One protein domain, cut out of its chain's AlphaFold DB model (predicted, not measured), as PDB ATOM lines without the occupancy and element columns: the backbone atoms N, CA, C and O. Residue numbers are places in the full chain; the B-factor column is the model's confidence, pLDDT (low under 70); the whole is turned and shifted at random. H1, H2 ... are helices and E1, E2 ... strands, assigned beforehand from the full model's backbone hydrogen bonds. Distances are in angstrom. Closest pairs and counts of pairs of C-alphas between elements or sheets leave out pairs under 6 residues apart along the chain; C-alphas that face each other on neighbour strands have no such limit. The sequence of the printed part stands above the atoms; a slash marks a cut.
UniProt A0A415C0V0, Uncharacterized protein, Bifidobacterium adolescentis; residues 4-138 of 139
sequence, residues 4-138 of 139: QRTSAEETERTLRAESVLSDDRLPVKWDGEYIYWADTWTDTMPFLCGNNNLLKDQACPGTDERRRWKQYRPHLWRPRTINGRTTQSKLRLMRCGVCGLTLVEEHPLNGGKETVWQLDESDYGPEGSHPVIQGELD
ATOM      1  N   GLN A   4      10.900 -58.336 -12.989       46.88
ATOM      2  CA  GLN A   4      10.151 -57.239 -13.623       46.88
ATOM      3  C   GLN A   4      10.461 -55.849 -13.046       46.88
ATOM      4  O   GLN A   4      10.210 -54.851 -13.712       46.88
ATOM      5  N   ARG A   5      11.028 -55.761 -11.834       44.91
ATOM      6  CA  ARG A   5      11.308 -54.470 -11.174       44.91
ATOM      7  C   ARG A   5      12.591 -53.803 -11.689       44.91
ATOM      8  O   ARG A   5      12.665 -52.585 -11.716       44.91
ATOM      9  N   THR A   6      13.557 -54.594 -12.156       54.09
ATOM     10  CA  THR A   6      14.825 -54.104 -12.723       54.09
ATOM     11  C   THR A   6      14.656 -53.539 -14.133       54.09
ATOM     12  O   THR A   6      15.239 -52.508 -14.440       54.09
ATOM     13  N   SER A   7      13.800 -54.145 -14.964       58.50
ATOM     14  CA  SER A   7      13.597 -53.722 -16.357       58.50
ATOM     15  C   SER A   7      12.932 -52.345 -16.478       58.50
ATOM     16  O   SER A   7      13.326 -51.564 -17.339       58.50
ATOM     17  N   ALA A   8      11.970 -52.012 -15.612       56.59
ATOM     18  CA  ALA A   8      11.309 -50.706 -15.636       56.59
ATOM     19  C   ALA A   8      12.246 -49.576 -15.173       56.59
ATOM     20  O   ALA A   8      12.342 -48.558 -15.848       56.59
ATOM     21  N   GLU A   9      13.001 -49.783 -14.087       56.28
ATOM     22  CA  GLU A   9      13.992 -48.808 -13.608       56.28
ATOM     23  C   GLU A   9      15.164 -48.635 -14.585       56.28
ATOM     24  O   GLU A   9      15.685 -47.531 -14.733       56.28
ATOM     25  N   GLU A  10      15.599 -49.703 -15.258       54.59
ATOM     26  CA  GLU A  10      16.610 -49.619 -16.318       54.59
ATOM     27  C   GLU A  10      16.074 -48.878 -17.541       54.59
ATOM     28  O   GLU A  10      16.777 -48.033 -18.082       54.59
ATOM     29  N   THR A  11      14.818 -49.111 -17.926       55.34
ATOM     30  CA  THR A  11      14.184 -48.402 -19.047       55.34
ATOM     31  C   THR A  11      13.976 -46.923 -18.725       55.34
ATOM     32  O   THR A  11      14.335 -46.079 -19.537       55.34
ATOM     33  N   GLU A  12      13.483 -46.572 -17.533       56.25
ATOM     34  CA  GLU A  12      13.369 -45.172 -17.096       56.25
ATOM     35  C   GLU A  12      14.734 -44.489 -16.993       56.25
ATOM     36  O   GLU A  12      14.868 -43.324 -17.363       56.25
ATOM     37  N   ARG A  13      15.773 -45.197 -16.531       56.53
ATOM     38  CA  ARG A  13      17.143 -44.665 -16.516       56.53
ATOM     39  C   ARG A  13      17.687 -44.440 -17.917       56.53
ATOM     40  O   ARG A  13      18.316 -43.410 -18.131       56.53
ATOM     41  N   THR A  14      17.451 -45.362 -18.847       52.25
ATOM     42  CA  THR A  14      17.873 -45.212 -20.243       52.25
ATOM     43  C   THR A  14      17.120 -44.067 -20.909       52.25
ATOM     44  O   THR A  14      17.763 -43.200 -21.485       52.25
ATOM     45  N   LEU A  15      15.798 -43.978 -20.741       51.16
ATOM     46  CA  LEU A  15      14.991 -42.874 -21.270       51.16
ATOM     47  C   LEU A  15      15.414 -41.524 -20.680       51.16
ATOM     48  O   LEU A  15      15.523 -40.546 -21.413       51.16
ATOM     49  N   ARG A  16      15.710 -41.468 -19.374       54.06
ATOM     50  CA  ARG A  16      16.230 -40.260 -18.719       54.06
ATOM     51  C   ARG A  16      17.633 -39.902 -19.209       54.06
ATOM     52  O   ARG A  16      17.935 -38.724 -19.345       54.06
ATOM     53  N   ALA A  17      18.489 -40.887 -19.467       50.97
ATOM     54  CA  ALA A  17      19.825 -40.663 -20.017       50.97
ATOM     55  C   ALA A  17      19.762 -40.174 -21.475       50.97
ATOM     56  O   ALA A  17      20.450 -39.222 -21.830       50.97
ATOM     57  N   GLU A  18      18.894 -40.759 -22.301       52.50
ATOM     58  CA  GLU A  18      18.659 -40.328 -23.683       52.50
ATOM     59  C   GLU A  18      18.020 -38.934 -23.748       52.50
ATOM     60  O   GLU A  18      18.433 -38.107 -24.566       52.50
ATOM     61  N   SER A  19      17.076 -38.620 -22.852       53.06
ATOM     62  CA  SER A  19      16.482 -37.281 -22.765       53.06
ATOM     63  C   SER A  19      17.491 -36.235 -22.298       53.06
ATOM     64  O   SER A  19      17.492 -35.120 -22.801       53.06
ATOM     65  N   VAL A  20      18.376 -36.594 -21.366       56.97
ATOM     66  CA  VAL A  20      19.467 -35.739 -20.876       56.97
ATOM     67  C   VAL A  20      20.499 -35.445 -21.966       56.97
ATOM     68  O   VAL A  20      20.979 -34.318 -22.064       56.97
ATOM     69  N   LEU A  21      20.832 -36.439 -22.795       58.28
ATOM     70  CA  LEU A  21      21.730 -36.268 -23.942       58.28
ATOM     71  C   LEU A  21      21.144 -35.341 -25.014       58.28
ATOM     72  O   LEU A  21      21.906 -34.697 -25.739       58.28
ATOM     73  N   SER A  22      19.812 -35.280 -25.085       64.56
ATOM     74  CA  SER A  22      19.043 -34.535 -26.085       64.56
ATOM     75  C   SER A  22      18.502 -33.195 -25.574       64.56
ATOM     76  O   SER A  22      17.859 -32.470 -26.331       64.56
ATOM     77  N   ASP A  23      18.710 -32.860 -24.296       78.81
ATOM     78  CA  ASP A  23      18.308 -31.561 -23.765       78.81
ATOM     79  C   ASP A  23      19.294 -30.506 -24.265       78.81
ATOM     80  O   ASP A  23      20.443 -30.455 -23.823       78.81
ATOM     81  N   ASP A  24      18.829 -29.669 -25.190       86.69
ATOM     82  CA  ASP A  24      19.554 -28.525 -25.751       86.69
ATOM     83  C   ASP A  24      18.966 -27.188 -25.274       86.69
ATOM     84  O   ASP A  24      19.341 -26.131 -25.787       86.69
ATOM     85  N   ARG A  25      18.057 -27.201 -24.284       90.62
ATOM     86  CA  ARG A  25      17.478 -25.972 -23.728       90.62
ATOM     87  C   ARG A  25      18.574 -25.107 -23.119       90.62
ATOM     88  O   ARG A  25      19.506 -25.612 -22.484       90.62
ATOM     89  N   LEU A  26      18.415 -23.800 -23.281       92.56
ATOM     90  CA  LEU A  26      19.311 -22.774 -22.763       92.56
ATOM     91  C   LEU A  26      18.483 -21.759 -21.972       92.56
ATOM     92  O   LEU A  26      17.368 -21.445 -22.403       92.56
ATOM     93  N   PRO A  27      18.990 -21.241 -20.842       92.56
ATOM     94  CA  PRO A  27      18.303 -20.176 -20.132       92.56
ATOM     95  C   PRO A  27      18.245 -18.936 -21.030       92.56
ATOM     96  O   PRO A  27      19.188 -18.618 -21.761       92.56
ATOM     97  N   VAL A  28      17.104 -18.253 -21.010       93.00
ATOM     98  CA  VAL A  28      16.853 -17.090 -21.877       93.00
ATOM     99  C   VAL A  28      17.555 -15.845 -21.337       93.00
ATOM    100  O   VAL A  28      18.030 -15.008 -22.110       93.00
ATOM    101  N   LYS A  29      17.629 -15.733 -20.008       92.44
ATOM    102  CA  LYS A  29      18.246 -14.615 -19.302       92.44
ATOM    103  C   LYS A  29      19.242 -15.091 -18.250       92.44
ATOM    104  O   LYS A  29      19.141 -16.212 -17.753       92.44
ATOM    105  N   TRP A  30      20.175 -14.211 -17.923       91.50
ATOM    106  CA  TRP A  30      21.120 -14.322 -16.822       91.50
ATOM    107  C   TRP A  30      21.100 -13.006 -16.058       91.50
ATOM    108  O   TRP A  30      21.283 -11.952 -16.670       91.50
ATOM    109  N   ASP A  31      20.800 -13.046 -14.761       86.50
ATOM    110  CA  ASP A  31      20.684 -11.853 -13.910       86.50
ATOM    111  C   ASP A  31      19.733 -10.781 -14.480       86.50
ATOM    112  O   ASP A  31      19.914  -9.577 -14.310       86.50
ATOM    113  N   GLY A  32      18.677 -11.229 -15.165       86.69
ATOM    114  CA  GLY A  32      17.679 -10.365 -15.804       86.69
ATOM    115  C   GLY A  32      18.061  -9.825 -17.186       86.69
ATOM    116  O   GLY A  32      17.219  -9.197 -17.830       86.69
ATOM    117  N   GLU A  33      19.266 -10.100 -17.691       90.75
ATOM    118  CA  GLU A  33      19.683  -9.743 -19.050       90.75
ATOM    119  C   GLU A  33      19.534 -10.910 -20.023       90.75
ATOM    120  O   GLU A  33      19.869 -12.045 -19.701       90.75
ATOM    121  N   TYR A  34      19.088 -10.633 -21.251       93.50
ATOM    122  CA  TYR A  34      19.047 -11.650 -22.302       93.50
ATOM    123  C   TYR A  34      20.445 -12.169 -22.639       93.50
ATOM    124  O   TYR A  34      21.383 -11.392 -22.837       93.50
ATOM    125  N   ILE A  35      20.551 -13.490 -22.768       94.81
ATOM    126  CA  ILE A  35      21.796 -14.151 -23.144       94.81
ATOM    127  C   ILE A  35      21.839 -14.332 -24.657       94.81
ATOM    128  O   ILE A  35      20.921 -14.873 -25.272       94.81
ATOM    129  N   TYR A  36      22.958 -13.942 -25.256       96.06
ATOM    130  CA  TYR A  36      23.279 -14.266 -26.639       96.06
ATOM    131  C   TYR A  36      24.145 -15.521 -26.666       96.06
ATOM    132  O   TYR A  36      25.353 -15.450 -26.427       96.06
ATOM    133  N   TRP A  37      23.514 -16.661 -26.925       96.00
ATOM    134  CA  TRP A  37      24.186 -17.948 -27.075       96.00
ATOM    135  C   TRP A  37      24.834 -18.093 -28.453       96.00
ATOM    136  O   TRP A  37      24.365 -17.528 -29.438       96.00
ATOM    137  N   ALA A  38      25.922 -18.856 -28.517       93.25
ATOM    138  CA  ALA A  38      26.477 -19.337 -29.773       93.25
ATOM    139  C   ALA A  38      25.519 -20.337 -30.437       93.25
ATOM    140  O   ALA A  38      24.759 -21.024 -29.764       93.25
ATOM    141  N   ASP A  39      25.600 -20.475 -31.760       86.94
ATOM    142  CA  ASP A  39      24.636 -21.281 -32.521       86.94
ATOM    143  C   ASP A  39      24.842 -22.796 -32.386       86.94
ATOM    144  O   ASP A  39      24.025 -23.588 -32.850       86.94
ATOM    145  N   THR A  40      25.972 -23.239 -31.830       85.69
ATOM    146  CA  THR A  40      26.346 -24.655 -31.846       85.69
ATOM    147  C   THR A  40      26.956 -25.089 -30.528       85.69
ATOM    148  O   THR A  40      27.957 -24.542 -30.058       85.69
ATOM    149  N   TRP A  41      26.366 -26.138 -29.961       87.31
ATOM    150  CA  TRP A  41      26.972 -26.892 -28.882       87.31
ATOM    151  C   TRP A  41      28.242 -27.578 -29.366       87.31
ATOM    152  O   TRP A  41      28.259 -28.265 -30.383       87.31
ATOM    153  N   THR A  42      29.306 -27.418 -28.599       83.12
ATOM    154  CA  THR A  42      30.568 -28.105 -28.815       83.12
ATOM    155  C   THR A  42      30.625 -29.305 -27.890       83.12
ATOM    156  O   THR A  42      30.723 -29.163 -26.667       83.12
ATOM    157  N   ASP A  43      30.588 -30.497 -28.472       70.75
ATOM    158  CA  ASP A  43      30.951 -31.699 -27.742       70.75
ATOM    159  C   ASP A  43      32.418 -31.588 -27.343       70.75
ATOM    160  O   ASP A  43      33.274 -31.230 -28.159       70.75
ATOM    161  N   THR A  44      32.737 -31.942 -26.101       61.16
ATOM    162  CA  THR A  44      34.133 -32.145 -25.709       61.16
ATOM    163  C   THR A  44      34.620 -33.455 -26.345       61.16
ATOM    164  O   THR A  44      34.794 -34.473 -25.679       61.16
ATOM    165  N   MET A  45      34.765 -33.465 -27.673       50.34
ATOM    166  CA  MET A  45      35.313 -34.582 -28.432       50.34
ATOM    167  C   MET A  45      36.832 -34.675 -28.195       50.34
ATOM    168  O   MET A  45      37.513 -33.656 -28.071       50.34
ATOM    169  N   PRO A  46      37.403 -35.890 -28.140       44.31
ATOM    170  CA  PRO A  46      38.737 -36.169 -27.600       44.31
ATOM    171  C   PRO A  46      39.900 -35.838 -28.557       44.31
ATOM    172  O   PRO A  46      40.931 -36.514 -28.527       44.31
ATOM    173  N   PHE A  47      39.783 -34.826 -29.416       33.03
ATOM    174  CA  PHE A  47      40.814 -34.534 -30.413       33.03
ATOM    175  C   PHE A  47      42.028 -33.811 -29.802       33.03
ATOM    176  O   PHE A  47      42.048 -32.601 -29.620       33.03
ATOM    177  N   LEU A  48      43.038 -34.619 -29.456       37.03
ATOM    178  CA  LEU A  48      44.457 -34.499 -29.844       37.03
ATOM    179  C   LEU A  48      45.189 -33.138 -29.744       37.03
ATOM    180  O   LEU A  48      46.247 -32.989 -30.345       37.03
ATOM    181  N   CYS A  49      44.740 -32.171 -28.947       38.31
ATOM    182  CA  CYS A  49      45.605 -31.055 -28.544       38.31
ATOM    183  C   CYS A  49      46.376 -31.456 -27.277       38.31
ATOM    184  O   CYS A  49      45.823 -31.525 -26.177       38.31
ATOM    185  N   GLY A  50      47.651 -31.800 -27.475       31.69
ATOM    186  CA  GLY A  50      48.545 -32.492 -26.543       31.69
ATOM    187  C   GLY A  50      48.972 -31.741 -25.281       31.69
ATOM    188  O   GLY A  50      50.149 -31.789 -24.965       31.69
ATOM    189  N   ASN A  51      48.049 -31.092 -24.561       38.47
ATOM    190  CA  ASN A  51      48.265 -30.582 -23.197       38.47
ATOM    191  C   ASN A  51      46.990 -30.470 -22.318       38.47
ATOM    192  O   ASN A  51      47.081 -30.014 -21.184       38.47
ATOM    193  N   ASN A  52      45.812 -30.942 -22.756       41.97
ATOM    194  CA  ASN A  52      44.563 -30.855 -21.968       41.97
ATOM    195  C   ASN A  52      44.228 -32.147 -21.191       41.97
ATOM    196  O   ASN A  52      43.098 -32.639 -21.226       41.97
ATOM    197  N   ASN A  53      45.204 -32.719 -20.481       39.41
ATOM    198  CA  ASN A  53      45.028 -33.949 -19.691       39.41
ATOM    199  C   ASN A  53      44.188 -33.778 -18.403       39.41
ATOM    200  O   ASN A  53      44.038 -34.739 -17.660       39.41
ATOM    201  N   LEU A  54      43.615 -32.602 -18.124       46.00
ATOM    202  CA  LEU A  54      42.952 -32.340 -16.836       46.00
ATOM    203  C   LEU A  54      41.449 -32.666 -16.794       46.00
ATOM    204  O   LEU A  54      40.924 -32.849 -15.706       46.00
ATOM    205  N   LEU A  55      40.759 -32.792 -17.934       50.06
ATOM    206  CA  LEU A  55      39.306 -33.066 -17.969       50.06
ATOM    207  C   LEU A  55      38.948 -34.536 -18.255       50.06
ATOM    208  O   LEU A  55      37.785 -34.909 -18.138       50.06
ATOM    209  N   LYS A  56      39.915 -35.382 -18.641       47.72
ATOM    210  CA  LYS A  56      39.633 -36.760 -19.094       47.72
ATOM    211  C   LYS A  56      39.325 -37.743 -17.958       47.72
ATOM    212  O   LYS A  56      38.574 -38.688 -18.197       47.72
ATOM    213  N   ASP A  57      39.817 -37.465 -16.750       58.12
ATOM    214  CA  ASP A  57      39.706 -38.352 -15.580       58.12
ATOM    215  C   ASP A  57      39.001 -37.698 -14.377       58.12
ATOM    216  O   ASP A  57      38.996 -38.249 -13.276       58.12
ATOM    217  N   GLN A  58      38.393 -36.520 -14.554       70.94
ATOM    218  CA  GLN A  58      37.634 -35.893 -13.474       70.94
ATOM    219  C   GLN A  58      36.308 -36.622 -13.263       70.94
ATOM    220  O   GLN A  58      35.552 -36.872 -14.206       70.94
ATOM    221  N   ALA A  59      36.015 -36.953 -12.006       76.69
ATOM    222  CA  ALA A  59      34.693 -37.415 -11.620       76.69
ATOM    223  C   ALA A  59      33.667 -36.317 -11.927       76.69
ATOM    224  O   ALA A  59      33.917 -35.135 -11.685       76.69
ATOM    225  N   CYS A  60      32.506 -36.704 -12.452       78.69
ATOM    226  CA  CYS A  60      31.405 -35.771 -12.631       78.69
ATOM    227  C   CYS A  60      31.066 -35.112 -11.281       78.69
ATOM    228  O   CYS A  60      30.838 -35.844 -10.310       78.69
ATOM    229  N   PRO A  61      30.965 -33.771 -11.193       75.69
ATOM    230  CA  PRO A  61      30.612 -33.092  -9.944       75.69
ATOM    231  C   PRO A  61      29.269 -33.555  -9.358       75.69
ATOM    232  O   PRO A  61      29.083 -33.541  -8.145       75.69
ATOM    233  N   GLY A  62      28.358 -34.053 -10.203       70.62
ATOM    234  CA  GLY A  62      27.084 -34.659  -9.791       70.62
ATOM    235  C   GLY A  62      27.218 -36.051  -9.160       70.62
ATOM    236  O   GLY A  62      26.211 -36.695  -8.873       70.62
ATOM    237  N   THR A  63      28.446 -36.544  -8.991       67.25
ATOM    238  CA  THR A  63      28.769 -37.836  -8.368       67.25
ATOM    239  C   THR A  63      29.725 -37.717  -7.184       67.25
ATOM    240  O   THR A  63      30.012 -38.727  -6.545       67.25
ATOM    241  N   ASP A  64      30.205 -36.508  -6.871       64.12
ATOM    242  CA  ASP A  64      31.082 -36.274  -5.724       64.12
ATOM    243  C   ASP A  64      30.321 -36.544  -4.419       64.12
ATOM    244  O   ASP A  64      29.354 -35.858  -4.087       64.12
ATOM    245  N   GLU A  65      30.772 -37.547  -3.662       56.28
ATOM    246  CA  GLU A  65      30.148 -37.957  -2.405       56.28
ATOM    247  C   GLU A  65      30.174 -36.874  -1.324       56.28
ATOM    248  O   GLU A  65      29.356 -36.925  -0.399       56.28
ATOM    249  N   ARG A  66      31.108 -35.919  -1.424       55.88
ATOM    250  CA  ARG A  66      31.225 -34.773  -0.513       55.88
ATOM    251  C   ARG A  66      30.216 -33.683  -0.833       55.88
ATOM    252  O   ARG A  66      29.932 -32.850   0.025       55.88
ATOM    253  N   ARG A  67      29.664 -33.677  -2.048       53.84
ATOM    254  CA  ARG A  67      28.629 -32.730  -2.450       53.84
ATOM    255  C   ARG A  67      27.255 -33.357  -2.209       53.84
ATOM    256  O   ARG A  67      27.040 -34.555  -2.378       53.84
ATOM    257  N   ARG A  68      26.291 -32.540  -1.775       49.50
ATOM    258  CA  ARG A  68      24.921 -32.963  -1.401       49.50
ATOM    259  C   ARG A  68      24.138 -33.599  -2.571       49.50
ATOM    260  O   ARG A  68      23.060 -34.147  -2.372       49.50
ATOM    261  N   TRP A  69      24.686 -33.575  -3.781       58.00
ATOM    262  CA  TRP A  69      24.026 -33.898  -5.045       58.00
ATOM    263  C   TRP A  69      24.182 -35.372  -5.457       58.00
ATOM    264  O   TRP A  69      24.418 -35.669  -6.624       58.00
ATOM    265  N   LYS A  70      24.039 -36.312  -4.510       54.25
ATOM    266  CA  LYS A  70      24.090 -37.768  -4.764       54.25
ATOM    267  C   LYS A  70      22.867 -38.240  -5.559       54.25
ATOM    268  O   LYS A  70      21.952 -38.831  -4.993       54.25
ATOM    269  N   GLN A  71      22.827 -37.966  -6.858       56.06
ATOM    270  CA  GLN A  71      21.703 -38.379  -7.707       56.06
ATOM    271  C   GLN A  71      22.061 -39.514  -8.676       56.06
ATOM    272  O   GLN A  71      21.168 -40.245  -9.099       56.06
ATOM    273  N   TYR A  72      23.349 -39.724  -8.988       62.50
ATOM    274  CA  TYR A  72      23.763 -40.649 -10.049       62.50
ATOM    275  C   TYR A  72      24.965 -41.524  -9.682       62.50
ATOM    276  O   TYR A  72      25.747 -41.205  -8.788       62.50
ATOM    277  N   ARG A  73      25.112 -42.649 -10.399       66.62
ATOM    278  CA  ARG A  73      26.283 -43.533 -10.287       66.62
ATOM    279  C   ARG A  73      27.560 -42.774 -10.680       66.62
ATOM    280  O   ARG A  73      27.484 -41.977 -11.616       66.62
ATOM    281  N   PRO A  74      28.714 -43.049 -10.042       73.38
ATOM    282  CA  PRO A  74      29.997 -42.458 -10.423       73.38
ATOM    283  C   PRO A  74      30.282 -42.610 -11.921       73.38
ATOM    284  O   PRO A  74      30.167 -43.706 -12.470       73.38
ATOM    285  N   HIS A  75      30.631 -41.508 -12.580       75.25
ATOM    286  CA  HIS A  75      30.990 -41.462 -13.998       75.25
ATOM    287  C   HIS A  75      31.935 -40.290 -14.272       75.25
ATOM    288  O   HIS A  75      32.064 -39.371 -13.461       75.25
ATOM    289  N   LEU A  76      32.600 -40.329 -15.425       77.69
ATOM    290  CA  LEU A  76      33.531 -39.284 -15.842       77.69
ATOM    291  C   LEU A  76      32.789 -38.028 -16.302       77.69
ATOM    292  O   LEU A  76      31.764 -38.108 -16.983       77.69
ATOM    293  N   TRP A  77      33.341 -36.867 -15.967       79.31
ATOM    294  CA  TRP A  77      32.875 -35.579 -16.457       79.31
ATOM    295  C   TRP A  77      33.174 -35.445 -17.952       79.31
ATOM    296  O   TRP A  77      34.325 -35.350 -18.371       79.31
ATOM    297  N   ARG A  78      32.125 -35.469 -18.776       77.56
ATOM    298  CA  ARG A  78      32.213 -35.299 -20.234       77.56
ATOM    299  C   ARG A  78      31.100 -34.367 -20.710       77.56
ATOM    300  O   ARG A  78      30.084 -34.848 -21.215       77.56
ATOM    301  N   PRO A  79      31.225 -33.053 -20.464       83.31
ATOM    302  CA  PRO A  79      30.162 -32.129 -20.799       83.31
ATOM    303  C   PRO A  79      30.154 -31.785 -22.290       83.31
ATOM    304  O   PRO A  79      31.200 -31.701 -22.939       83.31
ATOM    305  N   ARG A  80      28.964 -31.506 -22.811       86.50
ATOM    306  CA  ARG A  80      28.782 -30.649 -23.984       86.50
ATOM    307  C   ARG A  80      28.839 -29.206 -23.511       86.50
ATOM    308  O   ARG A  80      28.383 -28.914 -22.406       86.50
ATOM    309  N   THR A  81      29.420 -28.318 -24.304       88.94
ATOM    310  CA  THR A  81      29.623 -26.923 -23.901       88.94
ATOM    311  C   THR A  81      29.092 -25.947 -24.931       88.94
ATOM    312  O   THR A  81      29.110 -26.232 -26.126       88.94
ATOM    313  N   ILE A  82      28.625 -24.792 -24.480       92.62
ATOM    314  CA  ILE A  82      28.155 -23.707 -25.338       92.62
ATOM    315  C   ILE A  82      28.483 -22.372 -24.681       92.62
ATOM    316  O   ILE A  82      28.349 -22.200 -23.469       92.62
ATOM    317  N   ASN A  83      28.959 -21.432 -25.492       94.12
ATOM    318  CA  ASN A  83      29.323 -20.107 -25.017       94.12
ATOM    319  C   ASN A  83      28.129 -19.168 -25.154       94.12
ATOM    320  O   ASN A  83      27.426 -19.195 -26.163       94.12
ATOM    321  N   GLY A  84      27.939 -18.319 -24.158       95.00
ATOM    322  CA  GLY A  84      26.957 -17.250 -24.141       95.00
ATOM    323  C   GLY A  84      27.589 -15.946 -23.684       95.00
ATOM    324  O   GLY A  84      28.724 -15.903 -23.202       95.00
ATOM    325  N   ARG A  85      26.858 -14.852 -23.846       95.62
ATOM    326  CA  ARG A  85      27.247 -13.555 -23.289       95.62
ATOM    327  C   ARG A  85      26.029 -12.715 -22.950       95.62
ATOM    328  O   ARG A  85      25.042 -12.740 -23.685       95.62
ATOM    329  N   THR A  86      26.153 -11.927 -21.898       93.94
ATOM    330  CA  THR A  86      25.300 -10.770 -21.620       93.94
ATOM    331  C   THR A  86      26.092  -9.492 -21.892       93.94
ATOM    332  O   THR A  86      27.182  -9.539 -22.478       93.94
ATOM    333  N   THR A  87      25.568  -8.330 -21.500       92.69
ATOM    334  CA  THR A  87      26.364  -7.096 -21.538       92.69
ATOM    335  C   THR A  87      27.375  -7.022 -20.392       92.69
ATOM    336  O   THR A  87      28.325  -6.245 -20.475       92.69
ATOM    337  N   GLN A  88      27.203  -7.857 -19.363       90.94
ATOM    338  CA  GLN A  88      27.984  -7.824 -18.126       90.94
ATOM    339  C   GLN A  88      28.961  -8.991 -17.994       90.94
ATOM    340  O   GLN A  88      30.023  -8.809 -17.405       90.94
ATOM    341  N   SER A  89      28.654 -10.151 -18.579       92.69
ATOM    342  CA  SER A  89      29.418 -11.384 -18.363       92.69
ATOM    343  C   SER A  89      29.556 -12.203 -19.646       92.69
ATOM    344  O   SER A  89      28.684 -12.206 -20.522       92.69
ATOM    345  N   LYS A  90      30.662 -12.943 -19.763       94.44
ATOM    346  CA  LYS A  90      30.737 -14.108 -20.657       94.44
ATOM    347  C   LYS A  90      30.296 -15.328 -19.871       94.44
ATOM    348  O   LYS A  90      30.682 -15.483 -18.718       94.44
ATOM    349  N   LEU A  91      29.526 -16.189 -20.513       94.50
ATOM    350  CA  LEU A  91      28.992 -17.401 -19.916       94.50
ATOM    351  C   LEU A  91      29.513 -18.606 -20.687       94.50
ATOM    352  O   LEU A  91      29.587 -18.585 -21.919       94.50
ATOM    353  N   ARG A  92      29.825 -19.682 -19.978       92.94
ATOM    354  CA  ARG A  92      30.088 -20.984 -20.580       92.94
ATOM    355  C   ARG A  92      29.244 -22.026 -19.878       92.94
ATOM    356  O   ARG A  92      29.510 -22.408 -18.742       92.94
ATOM    357  N   LEU A  93      28.220 -22.491 -20.578       92.25
ATOM    358  CA  LEU A  93      27.332 -23.523 -20.078       92.25
ATOM    359  C   LEU A  93      27.905 -24.893 -20.439       92.25
ATOM    360  O   LEU A  93      28.340 -25.128 -21.568       92.25
ATOM    361  N   MET A  94      27.922 -25.791 -19.462       90.25
ATOM    362  CA  MET A  94      28.428 -27.152 -19.549       90.25
ATOM    363  C   MET A  94      27.343 -28.125 -19.095       90.25
ATOM    364  O   MET A  94      26.903 -28.067 -17.950       90.25
ATOM    365  N   ARG A  95      26.939 -29.052 -19.961       88.25
ATOM    366  CA  ARG A  95      25.918 -30.061 -19.650       88.25
ATOM    367  C   ARG A  95      26.500 -31.459 -19.717       88.25
ATOM    368  O   ARG A  95      27.017 -31.877 -20.751       88.25
ATOM    369  N   CYS A  96      26.409 -32.195 -18.616       83.44
ATOM    370  CA  CYS A  96      26.840 -33.582 -18.563       83.44
ATOM    371  C   CYS A  96      25.942 -34.459 -19.432       83.44
ATOM    372  O   CYS A  96      24.760 -34.604 -19.133       83.44
ATOM    373  N   GLY A  97      26.518 -35.136 -20.425       76.62
ATOM    374  CA  GLY A  97      25.763 -36.089 -21.238       76.62
ATOM    375  C   GLY A  97      25.304 -37.342 -20.480       76.62
ATOM    376  O   GLY A  97      24.460 -38.071 -20.969       76.62
ATOM    377  N   VAL A  98      25.837 -37.633 -19.290       76.31
ATOM    378  CA  VAL A  98      25.474 -38.860 -18.555       76.31
ATOM    379  C   VAL A  98      24.362 -38.611 -17.537       76.31
ATOM    380  O   VAL A  98      23.422 -39.395 -17.449       76.31
ATOM    381  N   CYS A  99      24.468 -37.540 -16.745       77.88
ATOM    382  CA  CYS A  99      23.533 -37.267 -15.649       77.88
ATOM    383  C   CYS A  99      22.709 -35.985 -15.804       77.88
ATOM    384  O   CYS A  99      21.836 -35.727 -14.977       77.88
ATOM    385  N   GLY A 100      22.996 -35.165 -16.817       80.31
ATOM    386  CA  GLY A 100      22.251 -33.938 -17.099       80.31
ATOM    387  C   GLY A 100      22.571 -32.782 -16.170       80.31
ATOM    388  O   GLY A 100      21.973 -31.718 -16.308       80.31
ATOM    389  N   LEU A 101      23.539 -32.955 -15.262       83.94
ATOM    390  CA  LEU A 101      24.066 -31.844 -14.481       83.94
ATOM    391  C   LEU A 101      24.486 -30.728 -15.436       83.94
ATOM    392  O   LEU A 101      25.342 -30.938 -16.299       83.94
ATOM    393  N   THR A 102      23.884 -29.560 -15.249       87.38
ATOM    394  CA  THR A 102      24.189 -28.367 -16.025       87.38
ATOM    395  C   THR A 102      24.861 -27.353 -15.116       87.38
ATOM    396  O   THR A 102      24.339 -27.027 -14.053       87.38
ATOM    397  N   LEU A 103      26.038 -26.895 -15.527       88.44
ATOM    398  CA  LEU A 103      26.825 -25.873 -14.852       88.44
ATOM    399  C   LEU A 103      27.016 -24.681 -15.785       88.44
ATOM    400  O   LEU A 103      27.091 -24.862 -16.999       88.44
ATOM    401  N   VAL A 104      27.145 -23.483 -15.231       90.50
ATOM    402  CA  VAL A 104      27.512 -22.266 -15.957       90.50
ATOM    403  C   VAL A 104      28.723 -21.649 -15.280       90.50
ATOM    404  O   VAL A 104      28.663 -21.312 -14.104       90.50
ATOM    405  N   GLU A 105      29.815 -21.517 -16.026       91.00
ATOM    406  CA  GLU A 105      30.939 -20.647 -15.678       91.00
ATOM    407  C   GLU A 105      30.592 -19.218 -16.097       91.00
ATOM    408  O   GLU A 105      30.313 -18.953 -17.271       91.00
ATOM    409  N   GLU A 106      30.594 -18.304 -15.135       91.94
ATOM    410  CA  GLU A 106      30.422 -16.879 -15.353       91.94
ATOM    411  C   GLU A 106      31.769 -16.165 -15.244       91.94
ATOM    412  O   GLU A 106      32.490 -16.282 -14.254       91.94
ATOM    413  N   HIS A 107      32.077 -15.371 -16.267       92.25
ATOM    414  CA  HIS A 107      33.258 -14.523 -16.331       92.25
ATOM    415  C   HIS A 107      32.813 -13.058 -16.455       92.25
ATOM    416  O   HIS A 107      32.533 -12.595 -17.574       92.25
ATOM    417  N   PRO A 108      32.741 -12.315 -15.336       91.88
ATOM    418  CA  PRO A 108      32.341 -10.915 -15.348       91.88
ATOM    419  C   PRO A 108      33.295 -10.052 -16.185       91.88
ATOM    420  O   PRO A 108      34.517 -10.086 -16.030       91.88
ATOM    421  N   LEU A 109      32.746  -9.213 -17.062       90.62
ATOM    422  CA  LEU A 109      33.521  -8.316 -17.931       90.62
ATOM    423  C   LEU A 109      34.162  -7.153 -17.165       90.62
ATOM    424  O   LEU A 109      35.097  -6.530 -17.664       90.62
ATOM    425  N   ASN A 110      33.684  -6.871 -15.953       90.25
ATOM    426  CA  ASN A 110      34.261  -5.874 -15.053       90.25
ATOM    427  C   ASN A 110      35.522  -6.373 -14.314       90.25
ATOM    428  O   ASN A 110      36.068  -5.633 -13.498       90.25
ATOM    429  N   GLY A 111      35.985  -7.602 -14.583       84.69
ATOM    430  CA  GLY A 111      37.112  -8.217 -13.875       84.69
ATOM    431  C   GLY A 111      36.753  -8.753 -12.487       84.69
ATOM    432  O   GLY A 111      37.644  -8.972 -11.669       84.69
ATOM    433  N   GLY A 112      35.459  -8.928 -12.208       85.31
ATOM    434  CA  GLY A 112      34.960  -9.619 -11.024       85.31
ATOM    435  C   GLY A 112      35.410 -11.080 -10.962       85.31
ATOM    436  O   GLY A 112      35.940 -11.637 -11.923       85.31
ATOM    437  N   LYS A 113      35.206 -11.697  -9.794       85.75
ATOM    438  CA  LYS A 113      35.546 -13.104  -9.557       85.75
ATOM    439  C   LYS A 113      34.749 -13.994 -10.514       85.75
ATOM    440  O   LYS A 113      33.546 -13.810 -10.662       85.75
ATOM    441  N   GLU A 114      35.432 -14.959 -11.121       86.00
ATOM    442  CA  GLU A 114      34.781 -16.010 -11.898       86.00
ATOM    443  C   GLU A 114      34.023 -16.942 -10.952       86.00
ATOM    444  O   GLU A 114      34.562 -17.389  -9.934       86.00
ATOM    445  N   THR A 115      32.767 -17.214 -11.273       85.19
ATOM    446  CA  THR A 115      31.859 -18.006 -10.441       85.19
ATOM    447  C   THR A 115      31.285 -19.157 -11.248       85.19
ATOM    448  O   THR A 115      31.175 -19.093 -12.474       85.19
ATOM    449  N   VAL A 116      30.941 -20.248 -10.562       85.50
ATOM    450  CA  VAL A 116      30.261 -21.381 -11.191       85.50
ATOM    451  C   VAL A 116      28.926 -21.621 -10.525       85.50
ATOM    452  O   VAL A 116      28.814 -21.718  -9.304       85.50
ATOM    453  N   TRP A 117      27.915 -21.749 -11.366       86.50
ATOM    454  CA  TRP A 117      26.526 -21.893 -10.980       86.50
ATOM    455  C   TRP A 117      26.001 -23.232 -11.467       86.50
ATOM    456  O   TRP A 117      26.363 -23.694 -12.549       86.50
ATOM    457  N   GLN A 118      25.150 -23.873 -10.674       86.12
ATOM    458  CA  GLN A 118      24.416 -25.055 -11.107       86.12
ATOM    459  C   GLN A 118      23.015 -24.640 -11.535       86.12
ATOM    460  O   GLN A 118      22.323 -23.992 -10.758       86.12
ATOM    461  N   LEU A 119      22.593 -25.095 -12.716       86.50
ATOM    462  CA  LEU A 119      21.231 -24.870 -13.185       86.50
ATOM    463  C   LEU A 119      20.289 -25.996 -12.770       86.50
ATOM    464  O   LEU A 119      20.662 -27.178 -12.751       86.50
ATOM    465  N   ASP A 120      19.050 -25.618 -12.501       84.06
ATOM    466  CA  ASP A 120      17.896 -26.480 -12.314       84.06
ATOM    467  C   ASP A 120      16.773 -26.131 -13.308       84.06
ATOM    468  O   ASP A 120      16.936 -25.322 -14.218       84.06
ATOM    469  N   GLU A 121      15.629 -26.808 -13.200       83.69
ATOM    470  CA  GLU A 121      14.525 -26.632 -14.151       83.69
ATOM    471  C   GLU A 121      13.934 -25.212 -14.161       83.69
ATOM    472  O   GLU A 121      13.354 -24.807 -15.170       83.69
ATOM    473  N   SER A 122      14.073 -24.446 -13.076       84.38
ATOM    474  CA  SER A 122      13.517 -23.094 -12.989       84.38
ATOM    475  C   SER A 122      14.266 -22.086 -13.864       84.38
ATOM    476  O   SER A 122      13.640 -21.161 -14.387       84.38
ATOM    477  N   ASP A 123      15.550 -22.326 -14.137       86.94
ATOM    478  CA  ASP A 123      16.401 -21.440 -14.943       86.94
ATOM    479  C   ASP A 123      16.026 -21.411 -16.421       86.94
ATOM    480  O   ASP A 123      16.349 -20.471 -17.146       86.94
ATOM    481  N   TYR A 124      15.327 -22.439 -16.896       87.88
ATOM    482  CA  TYR A 124      14.840 -22.504 -18.275       87.88
ATOM    483  C   TYR A 124      13.477 -21.819 -18.443       87.88
ATOM    484  O   TYR A 124      12.890 -21.862 -19.526       87.88
ATOM    485  N   GLY A 125      12.960 -21.198 -17.380       84.75
ATOM    486  CA  GLY A 125      11.755 -20.383 -17.415       84.75
ATOM    487  C   GLY A 125      11.933 -19.067 -18.190       84.75
ATOM    488  O   GLY A 125      13.038 -18.701 -18.595       84.75
ATOM    489  N   PRO A 126      10.842 -18.304 -18.379       81.81
ATOM    490  CA  PRO A 126      10.861 -17.047 -19.136       81.81
ATOM    491  C   PRO A 126      11.750 -15.961 -18.508       81.81
ATOM    492  O   PRO A 126      12.228 -15.069 -19.211       81.81
ATOM    493  N   GLU A 127      11.983 -16.044 -17.198       80.56
ATOM    494  CA  GLU A 127      12.861 -15.123 -16.475       80.56
ATOM    495  C   GLU A 127      14.327 -15.573 -16.441       80.56
ATOM    496  O   GLU A 127      15.184 -14.798 -16.036       80.56
ATOM    497  N   GLY A 128      14.648 -16.763 -16.957       80.31
ATOM    498  CA  GLY A 128      16.018 -17.267 -16.992       80.31
ATOM    499  C   GLY A 128      16.600 -17.566 -15.606       80.31
ATOM    500  O   GLY A 128      15.869 -17.755 -14.633       80.31
ATOM    501  N   SER A 129      17.932 -17.581 -15.534       77.62
ATOM    502  CA  SER A 129      18.680 -17.722 -14.282       77.62
ATOM    503  C   SER A 129      18.636 -16.404 -13.514       77.62
ATOM    504  O   SER A 129      19.062 -15.364 -14.028       77.62
ATOM    505  N   HIS A 130      18.141 -16.448 -12.279       62.12
ATOM    506  CA  HIS A 130      18.158 -15.317 -11.355       62.12
ATOM    507  C   HIS A 130      18.872 -15.694 -10.051       62.12
ATOM    508  O   HIS A 130      18.663 -16.791  -9.527       62.12
ATOM    509  N   PRO A 131      19.603 -14.755  -9.426       54.81
ATOM    510  CA  PRO A 131      20.444 -15.026  -8.260       54.81
ATOM    511  C   PRO A 131      19.638 -15.293  -6.978       54.81
ATOM    512  O   PRO A 131      20.200 -15.488  -5.905       54.81
ATOM    513  N   VAL A 132      18.303 -15.292  -7.049       48.03
ATOM    514  CA  VAL A 132      17.450 -15.293  -5.857       48.03
ATOM    515  C   VAL A 132      17.417 -16.663  -5.162       48.03
ATOM    516  O   VAL A 132      17.086 -16.708  -3.981       48.03
ATOM    517  N   ILE A 133      17.803 -17.774  -5.810       45.72
ATOM    518  CA  ILE A 133      17.815 -19.107  -5.163       45.72
ATOM    519  C   ILE A 133      18.879 -20.058  -5.758       45.72
ATOM    520  O   ILE A 133      18.605 -21.237  -5.963       45.72
ATOM    521  N   GLN A 134      20.096 -19.596  -6.049       51.06
ATOM    522  CA  GLN A 134      21.138 -20.490  -6.582       51.06
ATOM    523  C   GLN A 134      22.374 -20.513  -5.692       51.06
ATOM    524  O   GLN A 134      22.873 -19.480  -5.252       51.06
ATOM    525  N   GLY A 135      22.832 -21.724  -5.369       47.78
ATOM    526  CA  GLY A 135      24.037 -21.929  -4.579       47.78
ATOM    527  C   GLY A 135      25.262 -21.601  -5.418       47.78
ATOM    528  O   GLY A 135      25.661 -22.419  -6.245       47.78
ATOM    529  N   GLU A 136      25.840 -20.423  -5.194       49.97
ATOM    530  CA  GLU A 136      27.187 -20.077  -5.653       49.97
ATOM    531  C   GLU A 136      28.149 -21.225  -5.293       49.97
ATOM    532  O   GLU A 136      28.182 -21.688  -4.146       49.97
ATOM    533  N   LEU A 137      28.898 -21.739  -6.274       51.00
ATOM    534  CA  LEU A 137      29.942 -22.728  -6.023       51.00
ATOM    535  C   LEU A 137      31.282 -22.011  -5.852       51.00
ATOM    536  O   LEU A 137      31.850 -21.512  -6.820       51.00
ATOM    537  N   ASP A 138      31.834 -22.053  -4.639       42.84
ATOM    538  CA  ASP A 138      33.278 -21.915  -4.452       42.84
ATOM    539  C   ASP A 138      33.943 -23.206  -4.966       42.84
ATOM    540  O   ASP A 138      33.791 -24.285  -4.375       42.84
TER     541      ASP A 138
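AT A GLANCE: This is residues 4 to 138 of the 139 residues of an uncharacterized protein of Bifidobacterium adolescentis (UniProt A0A415C0V0). With little regular structure, this is one strongly twisted sheet of four strands amid long loops, H1 sticking out by residues 4 to 12 and the loop by residues 47 to 54. The 135 printed residues run H1 E1 E2 E3 E4 H2; the strands, in sheet order E1 E2 E3 E4, form a meander, each the antiparallel neighbour of the one before. The class is mixed, named elements holding 49 residues; the whole is compact, radius of gyration of the C-alphas 16.0 A, spanning 55 by 40 by 32 A.

IN THESE COORDINATES: Find E1, residues 79 to 85, from C-alpha 79 at (30.162, -32.129, -20.799); then E2, 89 to 96, 22.3 A long, E3, 102 to 108, and E4, 115 to 119. H1, residues 4 to 21, runs 26.1 A from (10.151, -57.239, -13.623); H2 is 121 to 124.

HOW THE PARTS SIT: Look for three hairpins within hydrogen-bond range: E1 and E2 at N 82 and O 93, 2.9 A; E2 and E3 at N 92 and O 105, 2.8 A; E3 and E4 at N 104 and O 117, 2.8 A. H1 only grazes the sheet with residues 20 to 21; H2 is not on it. H1 has 12 of 14 O i to N i+4 pairs within range; H2 is too short for one.

THE WHOLE: The farthest C-alphas, Gln 4 and Asn 110, are 56.8 A apart. The printed part has no cut; H1 to E1 is a long link. Confidence is under 70 at residues 4 to 22, 44 to 57, 63 to 73 and 130 to 138.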